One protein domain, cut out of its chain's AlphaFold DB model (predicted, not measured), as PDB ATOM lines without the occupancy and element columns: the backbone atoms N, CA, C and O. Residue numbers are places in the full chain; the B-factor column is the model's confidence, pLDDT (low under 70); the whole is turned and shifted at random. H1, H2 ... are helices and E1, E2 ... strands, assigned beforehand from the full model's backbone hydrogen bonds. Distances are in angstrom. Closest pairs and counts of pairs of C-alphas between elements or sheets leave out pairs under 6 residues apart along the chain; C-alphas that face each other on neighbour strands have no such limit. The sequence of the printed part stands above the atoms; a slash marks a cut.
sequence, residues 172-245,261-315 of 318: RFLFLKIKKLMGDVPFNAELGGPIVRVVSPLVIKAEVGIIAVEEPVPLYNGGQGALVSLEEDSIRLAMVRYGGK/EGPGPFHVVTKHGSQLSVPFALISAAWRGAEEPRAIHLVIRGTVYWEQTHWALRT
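This is residues 172 to 245 and 261 to 315 of the 318 residues of the protein "Putative DNA-binding protein" of Archangium gephyra (UniProt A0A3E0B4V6). A strongly twisted, curled sheet of six strands forms the body, with the helix H1 over one face and a smaller sheet of three strands packed on its other side as a partial sandwich. A long loop leaves this body between E1 and E2, and its residues 206 to 212 stick out free. The printed part has 129 residues, mostly strand by class, in the order H1 E1 E2 E3 E4 E5 E6 E7 E8 E9. The large sheet runs E5 E3 E2 E1 E7 E6 and is mixed; the small one runs E4 E9 E8, antiparallel. The whole is compact, with a radius of gyration of the C-alphas of 15.1 A and spans of 46 by 41 by 34 A.

Find C-alpha 172 at (278.383, 140.994, 339.743); from there H1 runs 18.5 A to residue 184. Next come E1, residues 193 to 199, 18.1 A long, E2, residues 224 to 230, 16.8 A, and E3, residues 234 to 240, 18.9 A. Beyond the cut, look for E4 at residues 267 to 271 and E5 at 275 to 279. E6 spans residues 283 to 288 and E7 295 to 300. E8 holds residues 303 to 307, and E9 runs from 310 to 314, ending at C-alpha 314 at (275.329, 162.669, 330.957).

Start with the large sheet, where E1, E2 and E3 form a meander, each strand the antiparallel neighbour of the one before; N 225 and O 196 are 3.0 A apart, N 238 and O 226 2.8 A. E5, an edge strand, is antiparallel to E3, with N 237 and O 276 at 2.8 A. E1 and E7 are parallel, with N 197 and O 296 at 2.8 A. E6 and E7 are a hairpin, with N 299 and O 285 at 2.9 A. H1 is on this sheet, at a height over the sheet of 8.2 A; its closest C-alphas to E6 are those of Ile 178 and Ala 286, 6.6 A apart. In H1 every O i to N i+4 pair is within hydrogen-bond range. The two sheets make a sandwich, two sheets face to face, with strands at 35 degrees. In the small sheet look at N 270 and O 311, 2.8 A, between E4 and E9, and N 305 and O 312, 2.9 A, in the hairpin E8 and E9.

The C-alphas of Ala 189 and Gly 209 are the two farthest apart, 46.3 A. Residues 246 to 260 are not printed, and C-alphas 245 and 261 are 30.3 A apart across that cut. The link from E1 to E2 is long, 24 residues. The mean pLDDT of the printed part is 72.6; it is under 70 in residues 200 to 223, 240 to 245, 261 to 274 and 306 to 310.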
ATOM      1  N   ARG A 172     278.253 142.419 340.044       90.94
ATOM      2  CA  ARG A 172     278.383 140.994 339.743       90.94
ATOM      3  C   ARG A 172     277.085 140.396 339.204       90.94
ATOM      4  O   ARG A 172     277.103 139.677 338.205       90.94
ATOM      5  N   PHE A 173     275.954 140.706 339.833       90.94
ATOM      6  CA  PHE A 173     274.647 140.258 339.363       90.94
ATOM      7  C   PHE A 173     274.351 140.792 337.957       90.94
ATOM      8  O   PHE A 173     273.912 140.036 337.088       90.94
ATOM      9  N   LEU A 174     274.617 142.079 337.716       91.81
ATOM     10  CA  LEU A 174     274.400 142.695 336.415       91.81
ATOM     11  C   LEU A 174     275.325 142.118 335.337       91.81
ATOM     12  O   LEU A 174     274.839 141.790 334.257       91.81
ATOM     13  N   PHE A 175     276.611 141.925 335.643       93.06
ATOM     14  CA  PHE A 175     277.584 141.266 334.774       93.06
ATOM     15  C   PHE A 175     277.062 139.909 334.305       93.06
ATOM     16  O   PHE A 175     276.919 139.678 333.106       93.06
ATOM     17  N   LEU A 176     276.700 139.032 335.248       93.19
ATOM     18  CA  LEU A 176     276.203 137.690 334.937       93.19
ATOM     19  C   LEU A 176     274.899 137.741 334.135       93.19
ATOM     20  O   LEU A 176     274.710 136.960 333.201       93.19
ATOM     21  N   LYS A 177     274.008 138.686 334.456       93.12
ATOM     22  CA  LYS A 177     272.752 138.881 333.727       93.12
ATOM     23  C   LYS A 177     272.998 139.306 332.281       93.12
ATOM     24  O   LYS A 177     272.404 138.727 331.377       93.12
ATOM     25  N   ILE A 178     273.859 140.297 332.055       94.12
ATOM     26  CA  ILE A 178     274.192 140.782 330.713       94.12
ATOM     27  C   ILE A 178     274.937 139.699 329.932       94.12
ATOM     28  O   ILE A 178     274.573 139.445 328.788       94.12
ATOM     29  N   LYS A 179     275.891 138.995 330.553       93.75
ATOM     30  CA  LYS A 179     276.603 137.867 329.935       93.75
ATOM     31  C   LYS A 179     275.628 136.803 329.433       93.75
ATOM     32  O   LYS A 179     275.727 136.378 328.286       93.75
ATOM     33  N   LYS A 180     274.640 136.433 330.255       92.75
ATOM     34  CA  LYS A 180     273.575 135.512 329.843       92.75
ATOM     35  C   LYS A 180     272.797 136.052 328.640       92.75
ATOM     36  O   LYS A 180     272.632 135.357 327.645       92.75
ATOM     37  N   LEU A 181     272.359 137.310 328.712       93.56
ATOM     38  CA  LEU A 181     271.610 137.953 327.629       93.56
ATOM     39  C   LEU A 181     272.410 138.011 326.318       93.56
ATOM     40  O   LEU A 181     271.816 137.878 325.255       93.56
ATOM     41  N   MET A 182     273.736 138.165 326.377       92.44
ATOM     42  CA  MET A 182     274.602 138.111 325.193       92.44
ATOM     43  C   MET A 182     274.622 136.733 324.528       92.44
ATOM     44  O   MET A 182     274.738 136.672 323.310       92.44
ATOM     45  N   GLY A 183     274.511 135.646 325.300       90.56
ATOM     46  CA  GLY A 183     274.378 134.290 324.757       90.56
ATOM     47  C   GLY A 183     272.992 134.020 324.159       90.56
ATOM     48  O   GLY A 183     272.873 133.292 323.179       90.56
ATOM     49  N   ASP A 184     271.952 134.647 324.716       89.81
ATOM     50  CA  ASP A 184     270.554 134.440 324.309       89.81
ATOM     51  C   ASP A 184     270.119 135.309 323.109       89.81
ATOM     52  O   ASP A 184     269.116 135.012 322.445       89.81
ATOM     53  N   VAL A 185     270.815 136.424 322.857       90.62
ATOM     54  CA  VAL A 185     270.481 137.396 321.809       90.62
ATOM     55  C   VAL A 185     271.421 137.226 320.610       90.62
ATOM     56  O   VAL A 185     272.636 137.201 320.796       90.62
ATOM     57  N   PRO A 186     270.902 137.158 319.366       90.38
ATOM     58  CA  PRO A 186     271.738 136.973 318.184       90.38
ATOM     59  C   PRO A 186     272.831 138.038 318.046       90.38
ATOM     60  O   PRO A 186     272.563 139.240 318.139       90.38
ATOM     61  N   PHE A 187     274.046 137.586 317.748       89.38
ATOM     62  CA  PHE A 187     275.176 138.455 317.446       89.38
ATOM     63  C   PHE A 187     274.959 139.189 316.115       89.38
ATOM     64  O   PHE A 187     274.638 138.563 315.102       89.38
ATOM     65  N   ASN A 188     275.153 140.510 316.097       85.31
ATOM     66  CA  ASN A 188     275.163 141.295 314.868       85.31
ATOM     67  C   ASN A 188     276.614 141.534 314.422       85.31
ATOM     68  O   ASN A 188     277.349 142.284 315.063       85.31
ATOM     69  N   ALA A 189     277.009 140.911 313.309       85.00
ATOM     70  CA  ALA A 189     278.367 140.996 312.775       85.00
ATOM     71  C   ALA A 189     278.764 142.405 312.311       85.00
ATOM     72  O   ALA A 189     279.922 142.780 312.465       85.00
ATOM     73  N   GLU A 190     277.822 143.200 311.797       80.50
ATOM     74  CA  GLU A 190     278.099 144.568 311.337       80.50
ATOM     75  C   GLU A 190     278.416 145.505 312.504       80.50
ATOM     76  O   GLU A 190     279.213 146.430 312.368       80.50
ATOM     77  N   LEU A 191     277.795 145.258 313.660       77.81
ATOM     78  CA  LEU A 191     277.959 146.083 314.854       77.81
ATOM     79  C   LEU A 191     278.963 145.508 315.862       77.81
ATOM     80  O   LEU A 191     279.297 146.176 316.838       77.81
ATOM     81  N   GLY A 192     279.430 144.278 315.637       84.19
ATOM     82  CA  GLY A 192     280.374 143.580 316.508       84.19
ATOM     83  C   GLY A 192     279.777 143.099 317.835       84.19
ATOM     84  O   GLY A 192     280.528 142.902 318.786       84.19
ATOM     85  N   GLY A 193     278.452 142.934 317.932       87.81
ATOM     86  CA  GLY A 193     277.798 142.561 319.190       87.81
ATOM     87  C   GLY A 193     276.274 142.410 319.120       87.81
ATOM     88  O   GLY A 193     275.664 142.748 318.103       87.81
ATOM     89  N   PRO A 194     275.622 141.909 320.187       90.94
ATOM     90  CA  PRO A 194     274.165 141.920 320.316       90.94
ATOM     91  C   PRO A 194     273.614 143.348 320.325       90.94
ATOM     92  O   PRO A 194     274.211 144.242 320.928       90.94
ATOM     93  N   ILE A 195     272.455 143.560 319.697       89.69
ATOM     94  CA  ILE A 195     271.802 144.876 319.663       89.69
ATOM     95  C   ILE A 195     271.381 145.278 321.078       89.69
ATOM     96  O   ILE A 195     270.785 144.490 321.812       89.69
ATOM     97  N   VAL A 196     271.654 146.528 321.438       88.81
ATOM     98  CA  VAL A 196     271.288 147.149 322.707       88.81
ATOM     99  C   VAL A 196     270.350 148.321 322.465       88.81
ATOM    100  O   VAL A 196     270.587 149.150 321.585       88.81
ATOM    101  N   ARG A 197     269.320 148.431 323.303       87.31
ATOM    102  CA  ARG A 197     268.464 149.611 323.411       87.31
ATOM    103  C   ARG A 197     268.628 150.254 324.772       87.31
ATOM    104  O   ARG A 197     268.346 149.631 325.795       87.31
ATOM    105  N   VAL A 198     269.041 151.516 324.774       83.62
ATOM    106  CA  VAL A 198     269.074 152.317 325.995       83.62
ATOM    107  C   VAL A 198     267.680 152.874 326.266       83.62
ATOM    108  O   VAL A 198     267.127 153.633 325.469       83.62
ATOM    109  N   VAL A 199     267.121 152.496 327.408       81.00
ATOM    110  CA  VAL A 199     265.859 152.999 327.945       81.00
ATOM    111  C   VAL A 199     266.192 154.071 328.978       81.00
ATOM    112  O   VAL A 199     266.928 153.820 329.934       81.00
ATOM    113  N   SER A 200     265.682 155.287 328.776       64.94
ATOM    114  CA  SER A 200     265.810 156.342 329.782       64.94
ATOM    115  C   SER A 200     264.834 156.067 330.933       64.94
ATOM    116  O   SER A 200     263.684 155.724 330.669       64.94
ATOM    117  N   PRO A 201     265.246 156.238 332.201       56.28
ATOM    118  CA  PRO A 201     264.360 156.100 333.352       56.28
ATOM    119  C   PRO A 201     263.361 157.262 333.495       56.28
ATOM    120  O   PRO A 201     262.582 157.263 334.443       56.28
ATOM    121  N   LEU A 202     263.381 158.264 332.604       47.19
ATOM    122  CA  LEU A 202     262.435 159.378 332.649       47.19
ATOM    123  C   LEU A 202     261.006 158.883 332.383       47.19
ATOM    124  O   LEU A 202     260.586 158.705 331.241       47.19
ATOM    125  N   VAL A 203     260.240 158.723 333.463       40.25
ATOM    126  CA  VAL A 203     258.777 158.697 333.427       40.25
ATOM    127  C   VAL A 203     258.324 160.100 333.030       40.25
ATOM    128  O   VAL A 203     258.397 161.042 333.822       40.25
ATOM    129  N   ILE A 204     257.891 160.275 331.784       36.47
ATOM    130  CA  ILE A 204     257.246 161.523 331.377       36.47
ATOM    131  C   ILE A 204     255.851 161.512 332.008       36.47
ATOM    132  O   ILE A 204     254.977 160.780 331.552       36.47
ATOM    133  N   LYS A 205     255.614 162.332 333.043       32.84
ATOM    134  CA  LYS A 205     254.244 162.684 333.440       32.84
ATOM    135  C   LYS A 205     253.619 163.476 332.293       32.84
ATOM    136  O   LYS A 205     253.856 164.674 332.158       32.84
ATOM    137  N   ALA A 206     252.856 162.801 331.443       35.25
ATOM    138  CA  ALA A 206     251.975 163.469 330.504       35.25
ATOM    139  C   ALA A 206     250.725 163.919 331.273       35.25
ATOM    140  O   ALA A 206     249.850 163.113 331.575       35.25
ATOM    141  N   GLU A 207     250.637 165.202 331.622       32.53
ATOM    142  CA  GLU A 207     249.351 165.790 332.000       32.53
ATOM    143  C   GLU A 207     248.521 166.011 330.736       32.53
ATOM    144  O   GLU A 207     248.593 167.054 330.093       32.53
ATOM    145  N   VAL A 208     247.706 165.020 330.387       37.22
ATOM    146  CA  VAL A 208     246.426 165.274 329.726       37.22
ATOM    147  C   VAL A 208     245.408 164.402 330.445       37.22
ATOM    148  O   VAL A 208     245.628 163.208 330.599       37.22
ATOM    149  N   GLY A 209     244.366 165.039 330.977       45.38
ATOM    150  CA  GLY A 209     243.467 164.503 331.996       45.38
ATOM    151  C   GLY A 209     243.131 163.008 331.896       45.38
ATOM    152  O   GLY A 209     242.711 162.530 330.850       45.38
ATOM    153  N   ILE A 210     243.182 162.358 333.066       44.22
ATOM    154  CA  ILE A 210     242.658 161.025 333.412       44.22
ATOM    155  C   ILE A 210     243.667 159.863 333.241       44.22
ATOM    156  O   ILE A 210     243.967 159.408 332.147       44.22
ATOM    157  N   ILE A 211     244.081 159.353 334.414       33.66
ATOM    158  CA  ILE A 211     244.906 158.168 334.737       33.66
ATOM    159  C   ILE A 211     246.415 158.339 334.497       33.66
ATOM    160  O   ILE A 211     246.935 158.199 333.396       33.66
ATOM    161  N   ALA A 212     247.130 158.582 335.599       36.06
ATOM    162  CA  ALA A 212     248.579 158.471 335.662       36.06
ATOM    163  C   ALA A 212     248.980 156.992 335.574       36.06
ATOM    164  O   ALA A 212     248.669 156.210 336.472       36.06
ATOM    165  N   VAL A 213     249.670 156.619 334.500       38.75
ATOM    166  CA  VAL A 213     250.380 155.341 334.401       38.75
ATOM    167  C   VAL A 213     251.861 155.633 334.628       38.75
ATOM    168  O   VAL A 213     252.485 156.359 333.856       38.75
ATOM    169  N   GLU A 214     252.412 155.113 335.725       41.56
ATOM    170  CA  GLU A 214     253.839 155.191 336.064       41.56
ATOM    171  C   GLU A 214     254.626 154.112 335.309       41.56
ATOM    172  O   GLU A 214     255.187 153.199 335.909       41.56
ATOM    173  N   GLU A 215     254.653 154.185 333.980       39.38
ATOM    174  CA  GLU A 215     255.479 153.280 333.179       39.38
ATOM    175  C   GLU A 215     256.681 154.016 332.571       39.38
ATOM    176  O   GLU A 215     256.552 155.159 332.116       39.38
ATOM    177  N   PRO A 216     257.877 153.396 332.565       43.47
ATOM    178  CA  PRO A 216     259.018 153.926 331.834       43.47
ATOM    179  C   PRO A 216     258.648 154.000 330.351       43.47
ATOM    180  O   PRO A 216     258.434 152.977 329.703       43.47
ATOM    181  N   VAL A 217     258.570 155.214 329.807       41.66
ATOM    182  CA  VAL A 217     258.269 155.407 328.389       41.66
ATOM    183  C   VAL A 217     259.532 155.035 327.612       41.66
ATOM    184  O   VAL A 217     260.554 155.712 327.774       41.66
ATOM    185  N   PRO A 218     259.526 153.981 326.770       42.62
ATOM    186  CA  PRO A 218     260.629 153.773 325.853       42.62
ATOM    187  C   PRO A 218     260.754 155.051 325.033       42.62
ATOM    188  O   PRO A 218     259.786 155.513 324.428       42.62
ATOM    189  N   LEU A 219     261.942 155.658 325.024       47.38
ATOM    190  CA  LEU A 219     262.224 156.675 324.026       47.38
ATOM    191  C   LEU A 219     261.904 156.008 322.684       47.38
ATOM    192  O   LEU A 219     262.593 155.069 322.289       47.38
ATOM    193  N   TYR A 220     260.873 156.484 321.983       41.56
ATOM    194  CA  TYR A 220     260.548 156.013 320.632       41.56
ATOM    195  C   TYR A 220     261.757 156.174 319.677       41.56
ATOM    196  O   TYR A 220     261.792 155.570 318.612       41.56
ATOM    197  N   ASN A 221     262.797 156.908 320.112       47.47
ATOM    198  CA  ASN A 221     264.118 157.033 319.492       47.47
ATOM    199  C   ASN A 221     265.274 156.769 320.479       47.47
ATOM    200  O   ASN A 221     266.278 157.482 320.457       47.47
ATOM    201  N   GLY A 222     265.124 155.817 321.402       51.62
ATOM    202  CA  GLY A 222     266.203 155.434 322.314       51.62
ATOM    203  C   GLY A 222     267.460 155.091 321.520       51.62
ATOM    204  O   GLY A 222     267.369 154.442 320.475       51.62
ATOM    205  N   GLY A 223     268.620 155.563 321.985       57.91
ATOM    206  CA  GLY A 223     269.895 155.271 321.339       57.91
ATOM    207  C   GLY A 223     270.049 153.762 321.162       57.91
ATOM    208  O   GLY A 223     270.014 153.011 322.141       57.91
ATOM    209  N   GLN A 224     270.163 153.325 319.909       72.12
ATOM    210  CA  GLN A 224     270.505 151.951 319.581       72.12
ATOM    211  C   GLN A 224     272.022 151.825 319.507       72.12
ATOM    212  O   GLN A 224     272.724 152.704 318.999       72.12
ATOM    213  N   GLY A 225     272.528 150.712 320.003       81.31
ATOM    214  CA  GLY A 225     273.923 150.347 319.857       81.31
ATOM    215  C   GLY A 225     274.078 148.843 319.772       81.31
ATOM    216  O   GLY A 225     273.100 148.105 319.664       81.31
ATOM    217  N   ALA A 226     275.314 148.391 319.857       86.06
ATOM    218  CA  ALA A 226     275.656 147.007 320.091       86.06
ATOM    219  C   ALA A 226     276.572 146.896 321.298       86.06
ATOM    220  O   ALA A 226     277.448 147.736 321.510       86.06
ATOM    221  N   LEU A 227     276.368 145.845 322.083       90.50
ATOM    222  CA  LEU A 227     277.249 145.494 323.182       90.50
ATOM    223  C   LEU A 227     278.502 144.820 322.624       90.50
ATOM    224  O   LEU A 227     278.459 143.649 322.259       90.50
ATOM    225  N   VAL A 228     279.600 145.569 322.544       89.31
ATOM    226  CA  VAL A 228     280.851 145.107 321.916       89.31
ATOM    227  C   VAL A 228     281.860 144.552 322.913       89.31
ATOM    228  O   VAL A 228     282.724 143.770 322.537       89.31
ATOM    229  N   SER A 229     281.761 144.947 324.181       90.94
ATOM    230  CA  SER A 229     282.561 144.373 325.263       90.94
ATOM    231  C   SER A 229     281.775 144.387 326.567       90.94
ATOM    232  O   SER A 229     280.977 145.296 326.813       90.94
ATOM    233  N   LEU A 230     282.032 143.383 327.399       93.38
ATOM    234  CA  LEU A 230     281.528 143.252 328.757       93.38
ATOM    235  C   LEU A 230     282.736 143.069 329.676       93.38
ATOM    236  O   LEU A 230     283.393 142.031 329.637       93.38
ATOM    237  N   GLU A 231     283.021 144.092 330.470       90.12
ATOM    238  CA  GLU A 231     284.088 144.111 331.470       90.12
ATOM    239  C   GLU A 231     283.474 143.894 332.866       90.12
ATOM    240  O   GLU A 231     282.253 143.805 333.015       90.12
ATOM    241  N   GLU A 232     284.301 143.741 333.901       82.12
ATOM    242  CA  GLU A 232     283.815 143.396 335.249       82.12
ATOM    243  C   GLU A 232     283.013 144.517 335.922       82.12
ATOM    244  O   GLU A 232     282.157 144.249 336.769       82.12
ATOM    245  N   ASP A 233     283.265 145.765 335.537       87.56
ATOM    246  CA  ASP A 233     282.687 146.968 336.132       87.56
ATOM    247  C   ASP A 233     281.934 147.846 335.120       87.56
ATOM    248  O   ASP A 233     281.321 148.851 335.498       87.56
ATOM    249  N   SER A 234     281.964 147.489 333.837       91.69
ATOM    250  CA  SER A 234     281.469 148.326 332.754       91.69
ATOM    251  C   SER A 234     281.110 147.525 331.504       91.69
ATOM    252  O   SER A 234     281.466 146.360 331.323       91.69
ATOM    253  N   ILE A 235     280.371 148.169 330.607       93.12
ATOM    254  CA  ILE A 235     280.125 147.678 329.252       93.12
ATOM    255  C   ILE A 235     280.642 148.673 328.238       93.12
ATOM    256  O   ILE A 235     280.630 149.880 328.476       93.12
ATOM    257  N   ARG A 236     281.004 148.173 327.060       91.31
ATOM    258  CA  ARG A 236     281.273 149.021 325.903       91.31
ATOM    259  C   ARG A 236     280.167 148.877 324.882       91.31
ATOM    260  O   ARG A 236     279.841 147.771 324.452       91.31
ATOM    261  N   LEU A 237     279.625 150.015 324.474       88.50
ATOM    262  CA  LEU A 237     278.584 150.115 323.467       88.50
ATOM    263  C   LEU A 237     279.155 150.729 322.188       88.50
ATOM    264  O   LEU A 237     279.658 151.853 322.204       88.50
ATOM    265  N   ALA A 238     279.057 150.020 321.065       84.25
ATOM    266  CA  ALA A 238     279.204 150.627 319.747       84.25
ATOM    267  C   ALA A 238     277.857 151.222 319.354       84.25
ATOM    268  O   ALA A 238     276.897 150.510 319.076       84.25
ATOM    269  N   MET A 239     277.762 152.540 319.393       77.50
ATOM    270  CA  MET A 239     276.495 153.229 319.201       77.50
ATOM    271  C   MET A 239     276.267 153.535 317.716       77.50
ATOM    272  O   MET A 239     277.171 154.016 317.029       77.50
ATOM    273  N   VAL A 240     275.056 153.279 317.218       66.00
ATOM    274  CA  VAL A 240     274.735 153.342 315.784       66.00
ATOM    275  C   VAL A 240     273.615 154.338 315.549       66.00
ATOM    276  O   VAL A 240     272.624 154.383 316.278       66.00
ATOM    277  N   ARG A 241     273.743 155.136 314.490       58.56
ATOM    278  CA  ARG A 241     272.676 156.036 314.055       58.56
ATOM    279  C   ARG A 241     271.633 155.240 313.269       58.56
ATOM    280  O   ARG A 241     271.832 154.964 312.089       58.56
ATOM    281  N   TYR A 242     270.522 154.880 313.905       49.66
ATOM    282  CA  TYR A 242     269.441 154.165 313.225       49.66
ATOM    283  C   TYR A 242     268.514 155.138 312.489       49.66
ATOM    284  O   TYR A 242     267.875 155.968 313.126       49.66
ATOM    285  N   GLY A 243     268.444 155.029 311.157       46.53
ATOM    286  CA  GLY A 243     267.544 155.808 310.300       46.53
ATOM    287  C   GLY A 243     267.877 157.305 310.258       46.53
ATOM    288  O   GLY A 243     267.764 158.021 311.243       46.53
ATOM    289  N   GLY A 244     268.240 157.837 309.090       35.81
ATOM    290  CA  GLY A 244     268.549 159.263 308.890       35.81
ATOM    291  C   GLY A 244     267.398 160.260 309.140       35.81
ATOM    292  O   GLY A 244     267.447 161.363 308.605       35.81
ATOM    293  N   LYS A 245     266.359 159.909 309.909       32.38
ATOM    294  CA  LYS A 245     265.206 160.758 310.216       32.38
ATOM    295  C   LYS A 245     265.073 160.961 311.724       32.38
ATOM    296  O   LYS A 245     264.803 160.036 312.477       32.38
ATOM    297  N   GLU A 261     282.176 173.903 329.933       43.47
ATOM    298  CA  GLU A 261     283.170 173.607 330.973       43.47
ATOM    299  C   GLU A 261     282.706 173.771 332.438       43.47
ATOM    300  O   GLU A 261     283.443 174.246 333.298       43.47
ATOM    301  N   GLY A 262     281.501 173.299 332.767       44.91
ATOM    302  CA  GLY A 262     281.148 172.990 334.159       44.91
ATOM    303  C   GLY A 262     281.492 171.534 334.515       44.91
ATOM    304  O   GLY A 262     281.044 170.641 333.793       44.91
ATOM    305  N   PRO A 263     282.224 171.239 335.610       39.59
ATOM    306  CA  PRO A 263     282.492 169.876 336.068       39.59
ATOM    307  C   PRO A 263     281.227 169.286 336.714       39.59
ATOM    308  O   PRO A 263     281.122 169.171 337.931       39.59
ATOM    309  N   GLY A 264     280.226 168.963 335.896       49.03
ATOM    310  CA  GLY A 264     279.112 168.116 336.315       49.03
ATOM    311  C   GLY A 264     279.584 166.665 336.450       49.03
ATOM    312  O   GLY A 264     280.481 166.250 335.706       49.03
ATOM    313  N   PRO A 265     279.021 165.878 337.382       50.59
ATOM    314  CA  PRO A 265     279.483 164.525 337.641       50.59
ATOM    315  C   PRO A 265     279.214 163.673 336.394       50.59
ATOM    316  O   PRO A 265     278.075 163.429 336.018       50.59
ATOM    317  N   PHE A 266     280.296 163.282 335.722       52.97
ATOM    318  CA  PHE A 266     280.374 162.393 334.558       52.97
ATOM    319  C   PHE A 266     279.721 162.893 333.255       52.97
ATOM    320  O   PHE A 266     278.569 162.602 332.923       52.97
ATOM    321  N   HIS A 267     280.549 163.557 332.445       61.94
ATOM    322  CA  HIS A 267     280.390 163.649 330.996       61.94
ATOM    323  C   HIS A 267     281.324 162.630 330.330       61.94
ATOM    324  O   HIS A 267     282.529 162.860 330.249       61.94
ATOM    325  N   VAL A 268     280.789 161.507 329.841       64.44
ATOM    326  CA  VAL A 268     281.550 160.629 328.934       64.44
ATOM    327  C   VAL A 268     281.176 161.013 327.515       64.44
ATOM    328  O   VAL A 268     280.035 160.809 327.110       64.44
ATOM    329  N   VAL A 269     282.122 161.585 326.771       62.22
ATOM    330  CA  VAL A 269     281.942 161.984 325.369       62.22
ATOM    331  C   VAL A 269     282.854 161.130 324.501       62.22
ATOM    332  O   VAL A 269     284.065 161.090 324.716       62.22
ATOM    333  N   THR A 270     282.290 160.441 323.510       60.12
ATOM    334  CA  THR A 270     283.045 159.594 322.580       60.12
ATOM    335  C   THR A 270     282.747 159.986 321.139       60.12
ATOM    336  O   THR A 270     281.620 160.325 320.789       60.12
ATOM    337  N   LYS A 271     283.774 159.983 320.284       60.81
ATOM    338  CA  LYS A 271     283.646 160.305 318.852       60.81
ATOM    339  C   LYS A 271     282.767 159.287 318.124       60.81
ATOM    340  O   LYS A 271     282.648 158.141 318.542       60.81
ATOM    341  N   HIS A 272     282.204 159.680 316.987       54.97
ATOM    342  CA  HIS A 272     281.517 158.794 316.051       54.97
ATOM    343  C   HIS A 272     282.404 157.586 315.743       54.97
ATOM    344  O   HIS A 272     283.589 157.753 315.450       54.97
ATOM    345  N   GLY A 273     281.847 156.379 315.820       57.22
ATOM    346  CA  GLY A 273     282.611 155.143 315.632       57.22
ATOM    347  C   GLY A 273     283.521 154.758 316.807       57.22
ATOM    348  O   GLY A 273     284.174 153.723 316.737       57.22
ATOM    349  N   SER A 274     283.558 155.543 317.890       69.31
ATOM    350  CA  SER A 274     284.198 155.151 319.151       69.31
ATOM    351  C   SER A 274     283.200 154.449 320.068       69.31
ATOM    352  O   SER A 274     281.996 154.696 320.026       69.31
ATOM    353  N   GLN A 275     283.716 153.569 320.919       82.88
ATOM    354  CA  GLN A 275     282.910 152.826 321.880       82.88
ATOM    355  C   GLN A 275     282.581 153.711 323.087       82.88
ATOM    356  O   GLN A 275     283.471 154.351 323.645       82.88
ATOM    357  N   LEU A 276     281.313 153.743 323.496       85.12
ATOM    358  CA  LEU A 276     280.866 154.375 324.734       85.12
ATOM    359  C   LEU A 276     281.035 153.384 325.889       85.12
ATOM    360  O   LEU A 276     280.378 152.345 325.896       85.12
ATOM    361  N   SER A 277     281.899 153.704 326.852       88.69
ATOM    362  CA  SER A 277     281.994 152.933 328.095       88.69
ATOM    363  C   SER A 277     280.915 153.390 329.075       88.69
ATOM    364  O   SER A 277     280.800 154.584 329.363       88.69
ATOM    365  N   VAL A 278     280.108 152.449 329.562       89.38
ATOM    366  CA  VAL A 278     279.051 152.685 330.552       89.38
ATOM    367  C   VAL A 278     279.357 151.848 331.796       89.38
ATOM    368  O   VAL A 278     279.214 150.625 331.750       89.38
ATOM    369  N   PRO A 279     279.753 152.479 332.914       90.88
ATOM    370  CA  PRO A 279     279.934 151.793 334.189       90.88
ATOM    371  C   PRO A 279     278.644 151.126 334.680       90.88
ATOM    372  O   PRO A 279     277.556 151.696 334.564       90.88
ATOM    373  N   PHE A 280     278.756 149.961 335.317       91.38
ATOM    374  CA  PHE A 280     277.624 149.253 335.926       91.38
ATOM    375  C   PHE A 280     276.918 150.052 337.016       91.38
ATOM    376  O   PHE A 280     275.707 149.914 337.166       91.38
ATOM    377  N   ALA A 281     277.626 150.951 337.703       88.38
ATOM    378  CA  ALA A 281     277.021 151.887 338.651       88.38
ATOM    379  C   ALA A 281     275.899 152.740 338.020       88.38
ATOM    380  O   ALA A 281     274.995 153.203 338.719       88.38
ATOM    381  N   LEU A 282     275.932 152.921 336.695       88.81
ATOM    382  CA  LEU A 282     274.919 153.651 335.945       88.81
ATOM    383  C   LEU A 282     273.833 152.749 335.366       88.81
ATOM    384  O   LEU A 282     272.874 153.273 334.824       88.81
ATOM    385  N   ILE A 283     273.918 151.427 335.457       91.12
ATOM    386  CA  ILE A 283     272.924 150.528 334.866       91.12
ATOM    387  C   ILE A 283     272.044 149.966 335.977       91.12
ATOM    388  O   ILE A 283     272.498 149.215 336.835       91.12
ATOM    389  N   SER A 284     270.758 150.310 335.963       89.94
ATOM    390  CA  SER A 284     269.814 149.828 336.980       89.94
ATOM    391  C   SER A 284     269.133 148.518 336.594       89.94
ATOM    392  O   SER A 284     268.692 147.779 337.474       89.94
ATOM    393  N   ALA A 285     269.030 148.216 335.297       90.50
ATOM    394  CA  ALA A 285     268.404 146.995 334.813       90.50
ATOM    395  C   ALA A 285     268.891 146.609 333.411       90.50
ATOM    396  O   ALA A 285     269.188 147.467 332.583       90.50
ATOM    397  N   ALA A 286     268.887 145.303 333.144       93.25
ATOM    398  CA  ALA A 286     269.071 144.716 331.821       93.25
ATOM    399  C   ALA A 286     268.035 143.605 331.595       93.25
ATOM    400  O   ALA A 286     267.774 142.837 332.525       93.25
ATOM    401  N   TRP A 287     267.426 143.495 330.415       93.25
ATOM    402  CA  TRP A 287     266.507 142.397 330.079       93.25
ATOM    403  C   TRP A 287     266.403 142.181 328.567       93.25
ATOM    404  O   TRP A 287     266.861 142.997 327.774       93.25
ATOM    405  N   ARG A 288     265.780 141.072 328.171       91.00
ATOM    406  CA  ARG A 288     265.368 140.809 326.790       91.00
ATOM    407  C   ARG A 288     263.920 141.266 326.627       91.00
ATOM    408  O   ARG A 288     263.067 140.821 327.393       91.00
ATOM    409  N   GLY A 289     263.649 142.162 325.681       78.00
ATOM    410  CA  GLY A 289     262.294 142.663 325.437       78.00
ATOM    411  C   GLY A 289     261.383 141.565 324.883       78.00
ATOM    412  O   GLY A 289     261.823 140.762 324.063       78.00
ATOM    413  N   ALA A 290     260.120 141.529 325.317       76.69
ATOM    414  CA  ALA A 290     259.137 140.579 324.787       76.69
ATOM    415  C   ALA A 290     258.776 140.889 323.324       76.69
ATOM    416  O   ALA A 290     258.697 139.986 322.497       76.69
ATOM    417  N   GLU A 291     258.615 142.174 323.003       76.50
ATOM    418  CA  GLU A 291     258.269 142.656 321.658       76.50
ATOM    419  C   GLU A 291     259.482 142.709 320.723       76.50
ATOM    420  O   GLU A 291     259.358 142.562 319.509       76.50
ATOM    421  N   GLU A 292     260.680 142.848 321.294       79.00
ATOM    422  CA  GLU A 292     261.940 142.878 320.559       79.00
ATOM    423  C   GLU A 292     262.933 141.850 321.115       79.00
ATOM    424  O   GLU A 292     263.970 142.195 321.689       79.00
ATOM    425  N   PRO A 293     262.678 140.548 320.897       83.50
ATOM    426  CA  PRO A 293     263.501 139.481 321.459       83.50
ATOM    427  C   PRO A 293     264.910 139.416 320.849       83.50
ATOM    428  O   PRO A 293     265.691 138.542 321.221       83.50
ATOM    429  N   ARG A 294     265.242 140.293 319.895       87.06
ATOM    430  CA  ARG A 294     266.563 140.404 319.259       87.06
ATOM    431  C   ARG A 294     267.419 141.524 319.859       87.06
ATOM    432  O   ARG A 294     268.502 141.770 319.337       87.06
ATOM    433  N   ALA A 295     266.950 142.191 320.914       88.56
ATOM    434  CA  ALA A 295     267.672 143.268 321.578       88.56
ATOM    435  C   ALA A 295     267.774 143.058 323.097       88.56
ATOM    436  O   ALA A 295     266.877 142.514 323.749       88.56
ATOM    437  N   ILE A 296     268.878 143.545 323.656       91.94
ATOM    438  CA  ILE A 296     269.086 143.725 325.090       91.94
ATOM    439  C   ILE A 296     268.632 145.140 325.446       91.94
ATOM    440  O   ILE A 296     269.157 146.125 324.933       91.94
ATOM    441  N   HIS A 297     267.669 145.259 326.344       92.06
ATOM    442  CA  HIS A 297     267.230 146.541 326.876       92.06
ATOM    443  C   HIS A 297     268.032 146.858 328.132       92.06
ATOM    444  O   HIS A 297     268.130 146.013 329.022       92.06
ATOM    445  N   LEU A 298     268.592 148.063 328.201       91.44
ATOM    446  CA  LEU A 298     269.349 148.563 329.344       91.44
ATOM    447  C   LEU A 298     268.690 149.828 329.881       91.44
ATOM    448  O   LEU A 298     268.465 150.762 329.117       91.44
ATOM    449  N   VAL A 299     268.440 149.896 331.187       90.19
ATOM    450  CA  VAL A 299     268.079 151.163 331.844       90.19
ATOM    451  C   VAL A 299     269.347 151.778 332.404       90.19
ATOM    452  O   VAL A 299     269.990 151.194 333.279       90.19
ATOM    453  N   ILE A 300     269.689 152.960 331.893       87.62
ATOM    454  CA  ILE A 300     270.871 153.716 332.306       87.62
ATOM    455  C   ILE A 300     270.424 154.937 333.116       87.62
ATOM    456  O   ILE A 300     269.600 155.727 332.662       87.62
ATOM    457  N   ARG A 301     270.985 155.118 334.313       84.50
ATOM    458  CA  ARG A 301     270.880 156.302 335.171       84.50
ATOM    459  C   ARG A 301     271.650 157.458 334.539       84.50
ATOM    460  O   ARG A 301     272.775 157.773 334.908       84.50
ATOM    461  N   GLY A 302     271.037 158.058 333.531       78.94
ATOM    462  CA  GLY A 302     271.598 159.154 332.767       78.94
ATOM    463  C   GLY A 302     270.857 159.339 331.454       78.94
ATOM    464  O   GLY A 302     269.894 158.637 331.143       78.94
ATOM    465  N   THR A 303     271.322 160.302 330.673       76.25
ATOM    466  CA  THR A 303     270.836 160.540 329.317       76.25
ATOM    467  C   THR A 303     271.963 160.234 328.345       76.25
ATOM    468  O   THR A 303     272.997 160.901 328.371       76.25
ATOM    469  N   VAL A 304     271.756 159.222 327.501       76.81
ATOM    470  CA  VAL A 304     272.601 158.964 326.331       76.81
ATOM    471  C   VAL A 304     272.029 159.755 325.163       76.81
ATOM    472  O   VAL A 304     270.857 159.588 324.825       76.81
ATOM    473  N   TYR A 305     272.832 160.615 324.547       72.19
ATOM    474  CA  TYR A 305     272.418 161.416 323.398       72.19
ATOM    475  C   TYR A 305     273.530 161.526 322.360       72.19
ATOM    476  O   TYR A 305     274.701 161.256 322.626       72.19
ATOM    477  N   TRP A 306     273.126 161.897 321.150       67.75
ATOM    478  CA  TRP A 306     274.010 162.141 320.021       67.75
ATOM    479  C   TRP A 306     274.145 163.644 319.791       67.75
ATOM    480  O   TRP A 306     273.142 164.323 319.564       67.75
ATOM    481  N   GLU A 307     275.370 164.157 319.802       67.50
ATOM    482  CA  GLU A 307     275.681 165.555 319.522       67.50
ATOM    483  C   GLU A 307     276.663 165.647 318.354       67.50
ATOM    484  O   GLU A 307     277.835 165.302 318.479       67.50
ATOM    485  N   GLN A 308     276.174 166.132 317.207       69.75
ATOM    486  CA  GLN A 308     276.923 166.311 315.955       69.75
ATOM    487  C   GLN A 308     277.626 165.034 315.463       69.75
ATOM    488  O   GLN A 308     277.101 164.334 314.596       69.75
ATOM    489  N   THR A 309     278.808 164.757 316.011       68.06
ATOM    490  CA  THR A 309     279.718 163.654 315.693       68.06
ATOM    491  C   THR A 309     280.116 162.845 316.927       68.06
ATOM    492  O   THR A 309     281.062 162.072 316.833       68.06
ATOM    493  N   HIS A 310     279.448 162.996 318.071       69.44
ATOM    494  CA  HIS A 310     279.806 162.314 319.314       69.44
ATOM    495  C   HIS A 310     278.586 161.721 320.017       69.44
ATOM    496  O   HIS A 310     277.501 162.303 320.012       69.44
ATOM    497  N   TRP A 311     278.779 160.572 320.658       74.12
ATOM    498  CA  TRP A 311     277.856 160.078 321.673       74.12
ATOM    499  C   TRP A 311     278.279 160.631 323.024       74.12
ATOM    500  O   TRP A 311     279.463 160.626 323.360       74.12
ATOM    501  N   ALA A 312     277.308 161.088 323.799       72.00
ATOM    502  CA  ALA A 312     277.526 161.567 325.147       72.00
ATOM    503  C   ALA A 312     276.607 160.831 326.121       72.00
ATOM    504  O   ALA A 312     275.419 160.647 325.854       72.00
ATOM    505  N   LEU A 313     277.163 160.428 327.262       79.00
ATOM    506  CA  LEU A 313     276.409 160.017 328.439       79.00
ATOM    507  C   LEU A 313     276.549 161.115 329.487       79.00
ATOM    508  O   LEU A 313     277.656 161.413 329.937       79.00
ATOM    509  N   ARG A 314     275.417 161.704 329.864       77.25
ATOM    510  CA  ARG A 314     275.329 162.669 330.957       77.25
ATOM    511  C   ARG A 314     274.588 162.036 332.119       77.25
ATOM    512  O   ARG A 314     273.421 161.663 331.968       77.25
ATOM    513  N   THR A 315     275.239 161.933 333.267       75.75
ATOM    514  CA  THR A 315     274.564 161.543 334.508       75.75
ATOM    515  C   THR A 315     274.073 162.796 335.217       75.75
ATOM    516  O   THR A 315     274.745 163.824 335.206       75.75
TER     517      THR A 315